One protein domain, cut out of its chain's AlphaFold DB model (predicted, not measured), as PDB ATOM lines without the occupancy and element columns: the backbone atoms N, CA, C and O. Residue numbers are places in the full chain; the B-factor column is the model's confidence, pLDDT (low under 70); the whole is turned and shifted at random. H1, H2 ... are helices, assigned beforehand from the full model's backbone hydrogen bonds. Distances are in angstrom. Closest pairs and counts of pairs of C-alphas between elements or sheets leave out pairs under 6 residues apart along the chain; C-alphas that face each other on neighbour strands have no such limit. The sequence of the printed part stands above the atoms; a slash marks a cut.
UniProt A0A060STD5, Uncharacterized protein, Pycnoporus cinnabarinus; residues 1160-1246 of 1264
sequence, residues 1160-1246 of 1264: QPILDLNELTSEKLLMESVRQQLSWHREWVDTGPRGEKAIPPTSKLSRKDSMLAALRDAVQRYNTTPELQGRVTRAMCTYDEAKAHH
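Overview. This is residues 1160 to 1246 of the 1264 residues of an uncharacterized protein of Pycnoporus cinnabarinus (UniProt A0A060STD5). Two helices, H1 and H2, lie side by side; H3 turns off from the end of H2 like an arm, and its residues 1237 to 1245 stick out with residue 1246. The printed part has 87 residues, with three named helices, H1, H2, H3, and no named strand: all helix. It is compact, radius of gyration of the C-alphas 13.6 A, yet elongated, 41 by 25 by 23 A.

Along the chain. After residues 1160 to 1174, find C-alpha 1175 at (-48.781, 23.654, 57.163), where H1 runs to 1189. H2 spans 1208 to 1224, 24.2 A. H3, 1226 to 1245, 29.1 A, ends at (-18.374, 38.563, 46.090).

Arrangement. H1 and H2 touch, closest C-alphas Leu 1182 and Leu 1215, 5.4 A, the same way at a shallow tilt of 34 degrees, only just short of steep. H1 touches H3 with residues 1188 to 1189 alone, closest C-alphas Trp 1188 and Val 1232, 5.4 A, about perpendicular at 89 degrees. H2 and H3 only just touch, only at the corner, with 3 pairs of C-alphas within 8 A, closest Tyr 1222 and Leu 1228, 5.9 A. Every O i to N i+4 pair is within hydrogen-bond range in H1 and H2, 15 of 16 in H3.

Size, cuts and confidence. The printed part has no cut; H1 to H2 is a long link. Look for pLDDT under 70 at residues 1191 to 1196 and 1241 to 1246.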
ATOM      1  N   GLN A1160     -35.373  21.846  49.091       84.88
ATOM      2  CA  GLN A1160     -35.712  21.112  47.870       84.88
ATOM      3  C   GLN A1160     -37.184  21.373  47.495       84.88
ATOM      4  O   GLN A1160     -38.064  21.141  48.330       84.88
ATOM      5  N   PRO A1161     -37.481  21.865  46.277       86.44
ATOM      6  CA  PRO A1161     -38.851  22.108  45.843       86.44
ATOM      7  C   PRO A1161     -39.582  20.789  45.552       86.44
ATOM      8  O   PRO A1161     -39.038  19.909  44.884       86.44
ATOM      9  N   ILE A1162     -40.826  20.660  46.012       87.56
ATOM     10  CA  ILE A1162     -41.678  19.501  45.705       87.56
ATOM     11  C   ILE A1162     -42.351  19.743  44.355       87.56
ATOM     12  O   ILE A1162     -43.243  20.582  44.238       87.56
ATOM     13  N   LEU A1163     -41.911  19.005  43.335       84.62
ATOM     14  CA  LEU A1163     -42.356  19.191  41.951       84.62
ATOM     15  C   LEU A1163     -43.396  18.159  41.482       84.62
ATOM     16  O   LEU A1163     -44.012  18.370  40.436       84.62
ATOM     17  N   ASP A1164     -43.633  17.075  42.228       85.00
ATOM     18  CA  ASP A1164     -44.713  16.128  41.921       85.00
ATOM     19  C   ASP A1164     -46.050  16.605  42.513       85.00
ATOM     20  O   ASP A1164     -46.231  16.714  43.728       85.00
ATOM     21  N   LEU A1165     -47.034  16.829  41.639       83.19
ATOM     22  CA  LEU A1165     -48.396  17.208  42.017       83.19
ATOM     23  C   LEU A1165     -49.091  16.148  42.902       83.19
ATOM     24  O   LEU A1165     -49.979  16.503  43.679       83.19
ATOM     25  N   ASN A1166     -48.673  14.877  42.835       78.88
ATOM     26  CA  ASN A1166     -49.218  13.769  43.637       78.88
ATOM     27  C   ASN A1166     -48.673  13.720  45.083       78.88
ATOM     28  O   ASN A1166     -49.218  13.013  45.945       78.88
ATOM     29  N   GLU A1167     -47.604  14.462  45.378       79.19
ATOM     30  CA  GLU A1167     -47.051  14.613  46.730       79.19
ATOM     31  C   GLU A1167     -47.682  15.790  47.486       79.19
ATOM     32  O   GLU A1167     -47.761  15.771  48.714       79.19
ATOM     33  N   LEU A1168     -48.225  16.772  46.760       82.56
ATOM     34  CA  LEU A1168     -48.865  17.974  47.298       82.56
ATOM     35  C   LEU A1168     -50.274  17.703  47.868       82.56
ATOM     36  O   LEU A1168     -51.250  18.316  47.428       82.56
ATOM     37  N   THR A1169     -50.429  16.787  48.830       77.69
ATOM     38  CA  THR A1169     -51.717  16.516  49.507       77.69
ATOM     39  C   THR A1169     -51.759  17.053  50.939       77.69
ATOM     40  O   THR A1169     -50.737  17.199  51.612       77.69
ATOM     41  N   SER A1170     -52.968  17.357  51.423       73.12
ATOM     42  CA  SER A1170     -53.212  17.877  52.775       73.12
ATOM     43  C   SER A1170     -52.845  16.888  53.885       73.12
ATOM     44  O   SER A1170     -52.535  17.326  54.992       73.12
ATOM     45  N   GLU A1171     -52.831  15.591  53.579       73.00
ATOM     46  CA  GLU A1171     -52.414  14.499  54.465       73.00
ATOM     47  C   GLU A1171     -50.887  14.327  54.523       73.00
ATOM     48  O   GLU A1171     -50.353  13.984  55.574       73.00
ATOM     49  N   LYS A1172     -50.170  14.587  53.417       73.94
ATOM     50  CA  LYS A1172     -48.714  14.370  53.309       73.94
ATOM     51  C   LYS A1172     -47.861  15.550  53.788       73.94
ATOM     52  O   LYS A1172     -46.709  15.345  54.155       73.94
ATOM     53  N   LEU A1173     -48.389  16.778  53.772       81.62
ATOM     54  CA  LEU A1173     -47.616  17.992  54.074       81.62
ATOM     55  C   LEU A1173     -48.092  18.713  55.337       81.62
ATOM     56  O   LEU A1173     -49.283  18.978  55.513       81.62
ATOM     57  N   LEU A1174     -47.152  19.122  56.193       85.25
ATOM     58  CA  LEU A1174     -47.419  20.039  57.306       85.25
ATOM     59  C   LEU A1174     -47.675  21.463  56.786       85.25
ATOM     60  O   LEU A1174     -47.151  21.856  55.746       85.25
ATOM     61  N   MET A1175     -48.462  22.258  57.525       79.81
ATOM     62  CA  MET A1175     -48.781  23.654  57.163       79.81
ATOM     63  C   MET A1175     -47.513  24.478  56.886       79.81
ATOM     64  O   MET A1175     -47.446  25.211  55.902       79.81
ATOM     65  N   GLU A1176     -46.496  24.319  57.731       81.88
ATOM     66  CA  GLU A1176     -45.232  25.043  57.610       81.88
ATOM     67  C   GLU A1176     -44.444  24.630  56.355       81.88
ATOM     68  O   GLU A1176     -43.941  25.486  55.631       81.88
ATOM     69  N   SER A1177     -44.445  23.341  56.000       83.31
ATOM     70  CA  SER A1177     -43.863  22.859  54.741       83.31
ATOM     71  C   SER A1177     -44.556  23.481  53.524       83.31
ATOM     72  O   SER A1177     -43.881  23.926  52.600       83.31
ATOM     73  N   VAL A1178     -45.892  23.590  53.532       83.62
ATOM     74  CA  VAL A1178     -46.647  24.250  52.446       83.62
ATOM     75  C   VAL A1178     -46.278  25.736  52.342       83.62
ATOM     76  O   VAL A1178     -46.049  26.230  51.237       83.62
ATOM     77  N   ARG A1179     -46.154  26.447  53.473       85.44
ATOM     78  CA  ARG A1179     -45.726  27.859  53.514       85.44
ATOM     79  C   ARG A1179     -44.317  28.061  52.956       85.44
ATOM     80  O   ARG A1179     -44.095  29.010  52.202       85.44
ATOM     81  N   GLN A1180     -43.380  27.177  53.294       85.06
ATOM     82  CA  GLN A1180     -41.992  27.234  52.823       85.06
ATOM     83  C   GLN A1180     -41.888  26.944  51.321       85.06
ATOM     84  O   GLN A1180     -41.263  27.716  50.597       85.06
ATOM     85  N   GLN A1181     -42.576  25.910  50.832       87.12
ATOM     86  CA  GLN A1181     -42.646  25.579  49.404       87.12
ATOM     87  C   GLN A1181     -43.285  26.717  48.587       87.12
ATOM     88  O   GLN A1181     -42.736  27.157  47.579       87.12
ATOM     89  N   LEU A1182     -44.398  27.292  49.056       86.88
ATOM     90  CA  LEU A1182     -45.041  28.423  48.376       86.88
ATOM     91  C   LEU A1182     -44.159  29.687  48.397       86.88
ATOM     92  O   LEU A1182     -44.097  30.416  47.406       86.88
ATOM     93  N   SER A1183     -43.408  29.908  49.482       86.94
ATOM     94  CA  SER A1183     -42.403  30.978  49.567       86.94
ATOM     95  C   SER A1183     -41.239  30.768  48.594       86.94
ATOM     96  O   SER A1183     -40.777  31.738  48.003       86.94
ATOM     97  N   TRP A1184     -40.801  29.523  48.377       89.69
ATOM     98  CA  TRP A1184     -39.764  29.175  47.400       89.69
ATOM     99  C   TRP A1184     -40.185  29.537  45.976       89.69
ATOM    100  O   TRP A1184     -39.464  30.250  45.281       89.69
ATOM    101  N   HIS A1185     -41.390  29.129  45.561       86.19
ATOM    102  CA  HIS A1185     -41.907  29.489  44.238       86.19
ATOM    103  C   HIS A1185     -42.116  31.009  44.108       86.19
ATOM    104  O   HIS A1185     -41.812  31.583  43.062       86.19
ATOM    105  N   ARG A1186     -42.566  31.693  45.170       85.25
ATOM    106  CA  ARG A1186     -42.735  33.157  45.172       85.25
ATOM    107  C   ARG A1186     -41.407  33.932  45.138       85.25
ATOM    108  O   ARG A1186     -41.406  35.064  44.659       85.25
ATOM    109  N   GLU A1187     -40.305  33.360  45.623       83.56
ATOM    110  CA  GLU A1187     -38.962  33.966  45.579       83.56
ATOM    111  C   GLU A1187     -38.267  33.700  44.232       83.56
ATOM    112  O   GLU A1187     -37.854  34.642  43.562       83.56
ATOM    113  N   TRP A1188     -38.182  32.433  43.806       83.50
ATOM    114  CA  TRP A1188     -37.329  32.014  42.685       83.50
ATOM    115  C   TRP A1188     -38.046  31.910  41.329       83.50
ATOM    116  O   TRP A1188     -37.410  32.088  40.289       83.50
ATOM    117  N   VAL A1189     -39.352  31.621  41.312       80.25
ATOM    118  CA  VAL A1189     -40.133  31.424  40.071       80.25
ATOM    119  C   VAL A1189     -40.892  32.697  39.695       80.25
ATOM    120  O   VAL A1189     -40.788  33.198  38.573       80.25
ATOM    121  N   ASP A1190     -41.633  33.256  40.649       76.88
ATOM    122  CA  ASP A1190     -42.494  34.426  40.463       76.88
ATOM    123  C   ASP A1190     -41.757  35.730  40.816       76.88
ATOM    124  O   ASP A1190     -42.084  36.447  41.763       76.88
ATOM    125  N   THR A1191     -40.701  36.036  40.059       68.12
ATOM    126  CA  THR A1191     -39.823  37.204  40.289       68.12
ATOM    127  C   THR A1191     -40.410  38.537  39.775       68.12
ATOM    128  O   THR A1191     -39.658  39.437  39.402       68.12
ATOM    129  N   GLY A1192     -41.739  38.656  39.666       65.12
ATOM    130  CA  GLY A1192     -42.422  39.872  39.199       65.12
ATOM    131  C   GLY A1192     -42.540  40.975  40.269       65.12
ATOM    132  O   GLY A1192     -42.283  40.717  41.449       65.12
ATOM    133  N   PRO A1193     -42.951  42.205  39.896       56.16
ATOM    134  CA  PRO A1193     -43.271  43.274  40.848       56.16
ATOM    135  C   PRO A1193     -44.308  42.845  41.899       56.16
ATOM    136  O   PRO A1193     -45.193  42.044  41.608       56.16
ATOM    137  N   ARG A1194     -44.252  43.408  43.120       52.34
ATOM    138  CA  ARG A1194     -45.051  42.960  44.289       52.34
ATOM    139  C   ARG A1194     -46.570  42.876  44.034       52.34
ATOM    140  O   ARG A1194     -47.213  42.007  44.622       52.34
ATOM    141  N   GLY A1195     -47.115  43.733  43.161       53.81
ATOM    142  CA  GLY A1195     -48.529  43.747  42.746       53.81
ATOM    143  C   GLY A1195     -48.877  42.915  41.499       53.81
ATOM    144  O   GLY A1195     -50.054  42.716  41.231       53.81
ATOM    145  N   GLU A1196     -47.883  42.413  40.760       62.41
ATOM    146  CA  GLU A1196     -48.052  41.585  39.548       62.41
ATOM    147  C   GLU A1196     -47.744  40.091  39.806       62.41
ATOM    148  O   GLU A1196     -47.888  39.264  38.907       62.41
ATOM    149  N   LYS A1197     -47.320  39.727  41.029       73.56
ATOM    150  CA  LYS A1197     -46.998  38.343  41.420       73.56
ATOM    151  C   LYS A1197     -48.225  37.426  41.353       73.56
ATOM    152  O   LYS A1197     -49.200  37.622  42.081       73.56
ATOM    153  N   ALA A1198     -48.137  36.386  40.526       74.62
ATOM    154  CA  ALA A1198     -49.184  35.393  40.287       74.62
ATOM    155  C   ALA A1198     -49.309  34.317  41.392       74.62
ATOM    156  O   ALA A1198     -50.193  33.456  41.326       74.62
ATOM    157  N   ILE A1199     -48.427  34.335  42.396       81.38
ATOM    158  CA  ILE A1199     -48.504  33.541  43.630       81.38
ATOM    159  C   ILE A1199     -48.802  34.498  44.794       81.38
ATOM    160  O   ILE A1199     -47.923  35.293  45.138       81.38
ATOM    161  N   PRO A1200     -49.985  34.455  45.442       76.56
ATOM    162  CA  PRO A1200     -50.305  35.335  46.573       76.56
ATOM    163  C   PRO A1200     -49.348  35.161  47.772       76.56
ATOM    164  O   PRO A1200     -48.762  34.092  47.942       76.56
ATOM    165  N   PRO A1201     -49.167  36.182  48.634       76.50
ATOM    166  CA  PRO A1201     -48.411  36.021  49.873       76.50
ATOM    167  C   PRO A1201     -49.168  35.114  50.855       76.50
ATOM    168  O   PRO A1201     -50.399  35.108  50.886       76.50
ATOM    169  N   THR A1202     -48.435  34.387  51.699       75.81
ATOM    170  CA  THR A1202     -48.997  33.458  52.697       75.81
ATOM    171  C   THR A1202     -49.953  34.136  53.686       75.81
ATOM    172  O   THR A1202     -50.926  33.508  54.094       75.81
ATOM    173  N   SER A1203     -49.746  35.418  54.007       74.50
ATOM    174  CA  SER A1203     -50.658  36.225  54.837       74.50
ATOM    175  C   SER A1203     -52.060  36.391  54.234       74.50
ATOM    176  O   SER A1203     -53.035  36.485  54.971       74.50
ATOM    177  N   LYS A1204     -52.200  36.347  52.901       76.12
ATOM    178  CA  LYS A1204     -53.500  36.421  52.204       76.12
ATOM    179  C   LYS A1204     -54.157  35.050  51.978       76.12
ATOM    180  O   LYS A1204     -55.209  34.976  51.351       76.12
ATOM    181  N   LEU A1205     -53.560  33.962  52.474       80.94
ATOM    182  CA  LEU A1205     -54.031  32.586  52.291       80.94
ATOM    183  C   LEU A1205     -54.240  31.903  53.653       80.94
ATOM    184  O   LEU A1205     -53.509  30.992  54.022       80.94
ATOM    185  N   SER A1206     -55.252  32.326  54.414       74.44
ATOM    186  CA  SER A1206     -55.457  31.900  55.812       74.44
ATOM    187  C   SER A1206     -55.745  30.402  56.029       74.44
ATOM    188  O   SER A1206     -55.651  29.924  57.159       74.44
ATOM    189  N   ARG A1207     -56.081  29.635  54.980       83.12
ATOM    190  CA  ARG A1207     -56.436  28.204  55.064       83.12
ATOM    191  C   ARG A1207     -55.426  27.309  54.341       83.12
ATOM    192  O   ARG A1207     -54.996  27.621  53.231       83.12
ATOM    193  N   LYS A1208     -55.122  26.147  54.939       81.50
ATOM    194  CA  LYS A1208     -54.171  25.145  54.408       81.50
ATOM    195  C   LYS A1208     -54.499  24.735  52.971       81.50
ATOM    196  O   LYS A1208     -53.607  24.683  52.131       81.50
ATOM    197  N   ASP A1209     -55.775  24.496  52.682       81.38
ATOM    198  CA  ASP A1209     -56.224  24.031  51.365       81.38
ATOM    199  C   ASP A1209     -56.083  25.117  50.291       81.38
ATOM    200  O   ASP A1209     -55.713  24.822  49.158       81.38
ATOM    201  N   SER A1210     -56.278  26.388  50.658       82.56
ATOM    202  CA  SER A1210     -56.029  27.537  49.779       82.56
ATOM    203  C   SER A1210     -54.535  27.710  49.482       82.56
ATOM    204  O   SER A1210     -54.170  27.975  48.338       82.56
ATOM    205  N   MET A1211     -53.662  27.501  50.478       84.00
ATOM    206  CA  MET A1211     -52.209  27.467  50.259       84.00
ATOM    207  C   MET A1211     -51.789  26.290  49.364       84.00
ATOM    208  O   MET A1211     -50.982  26.473  48.458       84.00
ATOM    209  N   LEU A1212     -52.357  25.096  49.569       84.81
ATOM    210  CA  LEU A1212     -52.084  23.914  48.742       84.81
ATOM    211  C   LEU A1212     -52.569  24.082  47.298       84.81
ATOM    212  O   LEU A1212     -51.866  23.669  46.379       84.81
ATOM    213  N   ALA A1213     -53.728  24.706  47.078       84.88
ATOM    214  CA  ALA A1213     -54.219  25.021  45.738       84.88
ATOM    215  C   ALA A1213     -53.274  25.989  45.003       84.88
ATOM    216  O   ALA A1213     -52.862  25.705  43.879       84.88
ATOM    217  N   ALA A1214     -52.860  27.075  45.664       85.12
ATOM    218  CA  ALA A1214     -51.903  28.033  45.108       85.12
ATOM    219  C   ALA A1214     -50.510  27.413  44.859       85.12
ATOM    220  O   ALA A1214     -49.857  27.745  43.871       85.12
ATOM    221  N   LEU A1215     -50.066  26.484  45.716       87.19
ATOM    222  CA  LEU A1215     -48.812  25.749  45.530       87.19
ATOM    223  C   LEU A1215     -48.889  24.765  44.351       87.19
ATOM    224  O   LEU A1215     -47.970  24.728  43.541       87.19
ATOM    225  N   ARG A1216     -49.989  24.012  44.207       86.56
ATOM    226  CA  ARG A1216     -50.209  23.116  43.054       86.56
ATOM    227  C   ARG A1216     -50.209  23.881  41.734       86.56
ATOM    228  O   ARG A1216     -49.550  23.447  40.797       86.56
ATOM    229  N   ASP A1217     -50.879  25.030  41.674       85.56
ATOM    230  CA  ASP A1217     -50.869  25.909  40.497       85.56
ATOM    231  C   ASP A1217     -49.463  26.484  40.216       85.56
ATOM    232  O   ASP A1217     -48.996  26.490  39.077       85.56
ATOM    233  N   ALA A1218     -48.716  26.895  41.248       86.69
ATOM    234  CA  ALA A1218     -47.321  27.316  41.100       86.69
ATOM    235  C   ALA A1218     -46.408  26.199  40.546       86.69
ATOM    236  O   ALA A1218     -45.622  26.452  39.629       86.69
ATOM    237  N   VAL A1219     -46.540  24.970  41.055       88.12
ATOM    238  CA  VAL A1219     -45.782  23.792  40.602       88.12
ATOM    239  C   VAL A1219     -46.192  23.375  39.188       88.12
ATOM    240  O   VAL A1219     -45.329  23.131  38.349       88.12
ATOM    241  N   GLN A1220     -47.489  23.373  38.870       86.25
ATOM    242  CA  GLN A1220     -47.982  23.067  37.527       86.25
ATOM    243  C   GLN A1220     -47.457  24.075  36.494       86.25
ATOM    244  O   GLN A1220     -46.955  23.661  35.447       86.25
ATOM    245  N   ARG A1221     -47.493  25.382  36.796       82.94
ATOM    246  CA  ARG A1221     -46.914  26.432  35.933       82.94
ATOM    247  C   ARG A1221     -45.403  26.268  35.759       82.94
ATOM    248  O   ARG A1221     -44.909  26.364  34.638       82.94
ATOM    249  N   TYR A1222     -44.677  25.960  36.833       85.69
ATOM    250  CA  TYR A1222     -43.234  25.705  36.786       85.69
ATOM    251  C   TYR A1222     -42.864  24.471  35.940       85.69
ATOM    252  O   TYR A1222     -41.945  24.532  35.125       85.69
ATOM    253  N   ASN A1223     -43.605  23.370  36.074       86.75
ATOM    254  CA  ASN A1223     -43.362  22.134  35.325       86.75
ATOM    255  C   ASN A1223     -43.698  22.265  33.828       86.75
ATOM    256  O   ASN A1223     -43.085  21.593  33.005       86.75
ATOM    257  N   THR A1224     -44.657  23.126  33.471       83.81
ATOM    258  CA  THR A1224     -45.134  23.307  32.087       83.81
ATOM    259  C   THR A1224     -44.446  24.436  31.314       83.81
ATOM    260  O   THR A1224     -44.614  24.505  30.100       83.81
ATOM    261  N   THR A1225     -43.657  25.293  31.977       83.88
ATOM    262  CA  THR A1225     -43.038  26.484  31.361       83.88
ATOM    263  C   THR A1225     -41.502  26.429  31.449       83.88
ATOM    264  O   THR A1225     -40.937  26.803  32.485       83.88
ATOM    265  N   PRO A1226     -40.786  26.000  30.389       79.50
ATOM    266  CA  PRO A1226     -39.321  25.885  30.393       79.50
ATOM    267  C   PRO A1226     -38.587  27.195  30.728       79.50
ATOM    268  O   PRO A1226     -37.530  27.191  31.363       79.50
ATOM    269  N   GLU A1227     -39.163  28.343  30.367       78.62
ATOM    270  CA  GLU A1227     -38.611  29.672  30.643       78.62
ATOM    271  C   GLU A1227     -38.551  29.976  32.147       78.62
ATOM    272  O   GLU A1227     -37.653  30.694  32.590       78.62
ATOM    273  N   LEU A1228     -39.480  29.429  32.943       77.81
ATOM    274  CA  LEU A1228     -39.480  29.571  34.402       77.81
ATOM    275  C   LEU A1228     -38.366  28.737  35.045       77.81
ATOM    276  O   LEU A1228     -37.691  29.215  35.955       77.81
ATOM    277  N   GLN A1229     -38.110  27.539  34.522       80.38
ATOM    278  CA  GLN A1229     -37.016  26.671  34.967       80.38
ATOM    279  C   GLN A1229     -35.662  27.344  34.688       80.38
ATOM    280  O   GLN A1229     -34.857  27.545  35.598       80.38
ATOM    281  N   GLY A1230     -35.468  27.852  33.464       76.44
ATOM    282  CA  GLY A1230     -34.285  28.639  33.094       76.44
ATOM    283  C   GLY A1230     -34.169  30.007  33.789       76.44
ATOM    284  O   GLY A1230     -33.109  30.637  33.729       76.44
ATOM    285  N   ARG A1231     -35.229  30.508  34.441       76.69
ATOM    286  CA  ARG A1231     -35.170  31.677  35.339       76.69
ATOM    287  C   ARG A1231     -34.688  31.288  36.732       76.69
ATOM    288  O   ARG A1231     -33.778  31.951  37.219       76.69
ATOM    289  N   VAL A1232     -35.204  30.202  37.319       81.94
ATOM    290  CA  VAL A1232     -34.727  29.684  38.617       81.94
ATOM    291  C   VAL A1232     -33.232  29.385  38.569       81.94
ATOM    292  O   VAL A1232     -32.497  29.866  39.425       81.94
ATOM    293  N   THR A1233     -32.752  28.669  37.543       79.69
ATOM    294  CA  THR A1233     -31.321  28.343  37.411       79.69
ATOM    295  C   THR A1233     -30.443  29.595  37.375       79.69
ATOM    296  O   THR A1233     -29.415  29.637  38.045       79.69
ATOM    297  N   ARG A1234     -30.861  30.643  36.647       77.75
ATOM    298  CA  ARG A1234     -30.137  31.924  36.613       77.75
ATOM    299  C   ARG A1234     -30.199  32.658  37.950       77.75
ATOM    300  O   ARG A1234     -29.153  33.067  38.429       77.75
ATOM    301  N   ALA A1235     -31.378  32.773  38.562       74.12
ATOM    302  CA  ALA A1235     -31.558  33.458  39.843       74.12
ATOM    303  C   ALA A1235     -30.736  32.806  40.972       74.12
ATOM    304  O   ALA A1235     -30.113  33.499  41.776       74.12
ATOM    305  N   MET A1236     -30.681  31.470  40.991       78.81
ATOM    306  CA  MET A1236     -29.844  30.709  41.917       78.81
ATOM    307  C   MET A1236     -28.344  30.903  41.647       78.81
ATOM    308  O   MET A1236     -27.605  31.149  42.595       78.81
ATOM    309  N   CYS A1237     -27.903  30.884  40.382       76.06
ATOM    310  CA  CYS A1237     -26.504  31.157  40.023       76.06
ATOM    311  C   CYS A1237     -26.087  32.576  40.444       76.06
ATOM    312  O   CYS A1237     -25.075  32.736  41.114       76.06
ATOM    313  N   THR A1238     -26.920  33.593  40.186       75.75
ATOM    314  CA  THR A1238     -26.640  34.979  40.606       75.75
ATOM    315  C   THR A1238     -26.600  35.158  42.126       75.75
ATOM    316  O   THR A1238     -25.853  35.997  42.620       75.75
ATOM    317  N   TYR A1239     -27.371  34.373  42.888       74.81
ATOM    318  CA  TYR A1239     -27.297  34.370  44.355       74.81
ATOM    319  C   TYR A1239     -25.990  33.734  44.854       74.81
ATOM    320  O   TYR A1239     -25.344  34.268  45.756       74.81
ATOM    321  N   ASP A1240     -25.578  32.618  44.248       74.94
ATOM    322  CA  ASP A1240     -24.333  31.932  44.596       74.94
ATOM    323  C   ASP A1240     -23.094  32.772  44.189       74.94
ATOM    324  O   ASP A1240     -22.124  32.845  44.945       74.94
ATOM    325  N   GLU A1241     -23.159  33.495  43.062       69.06
ATOM    326  CA  GLU A1241     -22.162  34.483  42.608       69.06
ATOM    327  C   GLU A1241     -22.082  35.704  43.540       69.06
ATOM    328  O   GLU A1241     -20.991  36.081  43.968       69.06
ATOM    329  N   ALA A1242     -23.218  36.294  43.933       61.84
ATOM    330  CA  ALA A1242     -23.243  37.406  44.888       61.84
ATOM    331  C   ALA A1242     -22.647  37.001  46.248       61.84
ATOM    332  O   ALA A1242     -21.872  37.746  46.853       61.84
ATOM    333  N   LYS A1243     -22.924  35.773  46.708       59.06
ATOM    334  CA  LYS A1243     -22.331  35.216  47.934       59.06
ATOM    335  C   LYS A1243     -20.809  35.032  47.832       59.06
ATOM    336  O   LYS A1243     -20.136  35.133  48.854       59.06
ATOM    337  N   ALA A1244     -20.265  34.798  46.637       48.84
ATOM    338  CA  ALA A1244     -18.821  34.727  46.402       48.84
ATOM    339  C   ALA A1244     -18.134  36.110  46.379       48.84
ATOM    340  O   ALA A1244     -16.921  36.182  46.573       48.84
ATOM    341  N   HIS A1245     -18.892  37.194  46.177       45.75
ATOM    342  CA  HIS A1245     -18.374  38.563  46.090       45.75
ATOM    343  C   HIS A1245     -18.600  39.434  47.338       45.75
ATOM    344  O   HIS A1245     -17.999  40.500  47.431       45.75
ATOM    345  N   HIS A1246     -19.388  38.999  48.327       42.03
ATOM    346  CA  HIS A1246     -19.640  39.788  49.540       42.03
ATOM    347  C   HIS A1246     -18.491  39.768  50.569       42.03
ATOM    348  O   HIS A1246     -18.580  39.161  51.637       42.03
TER     349      HIS A1246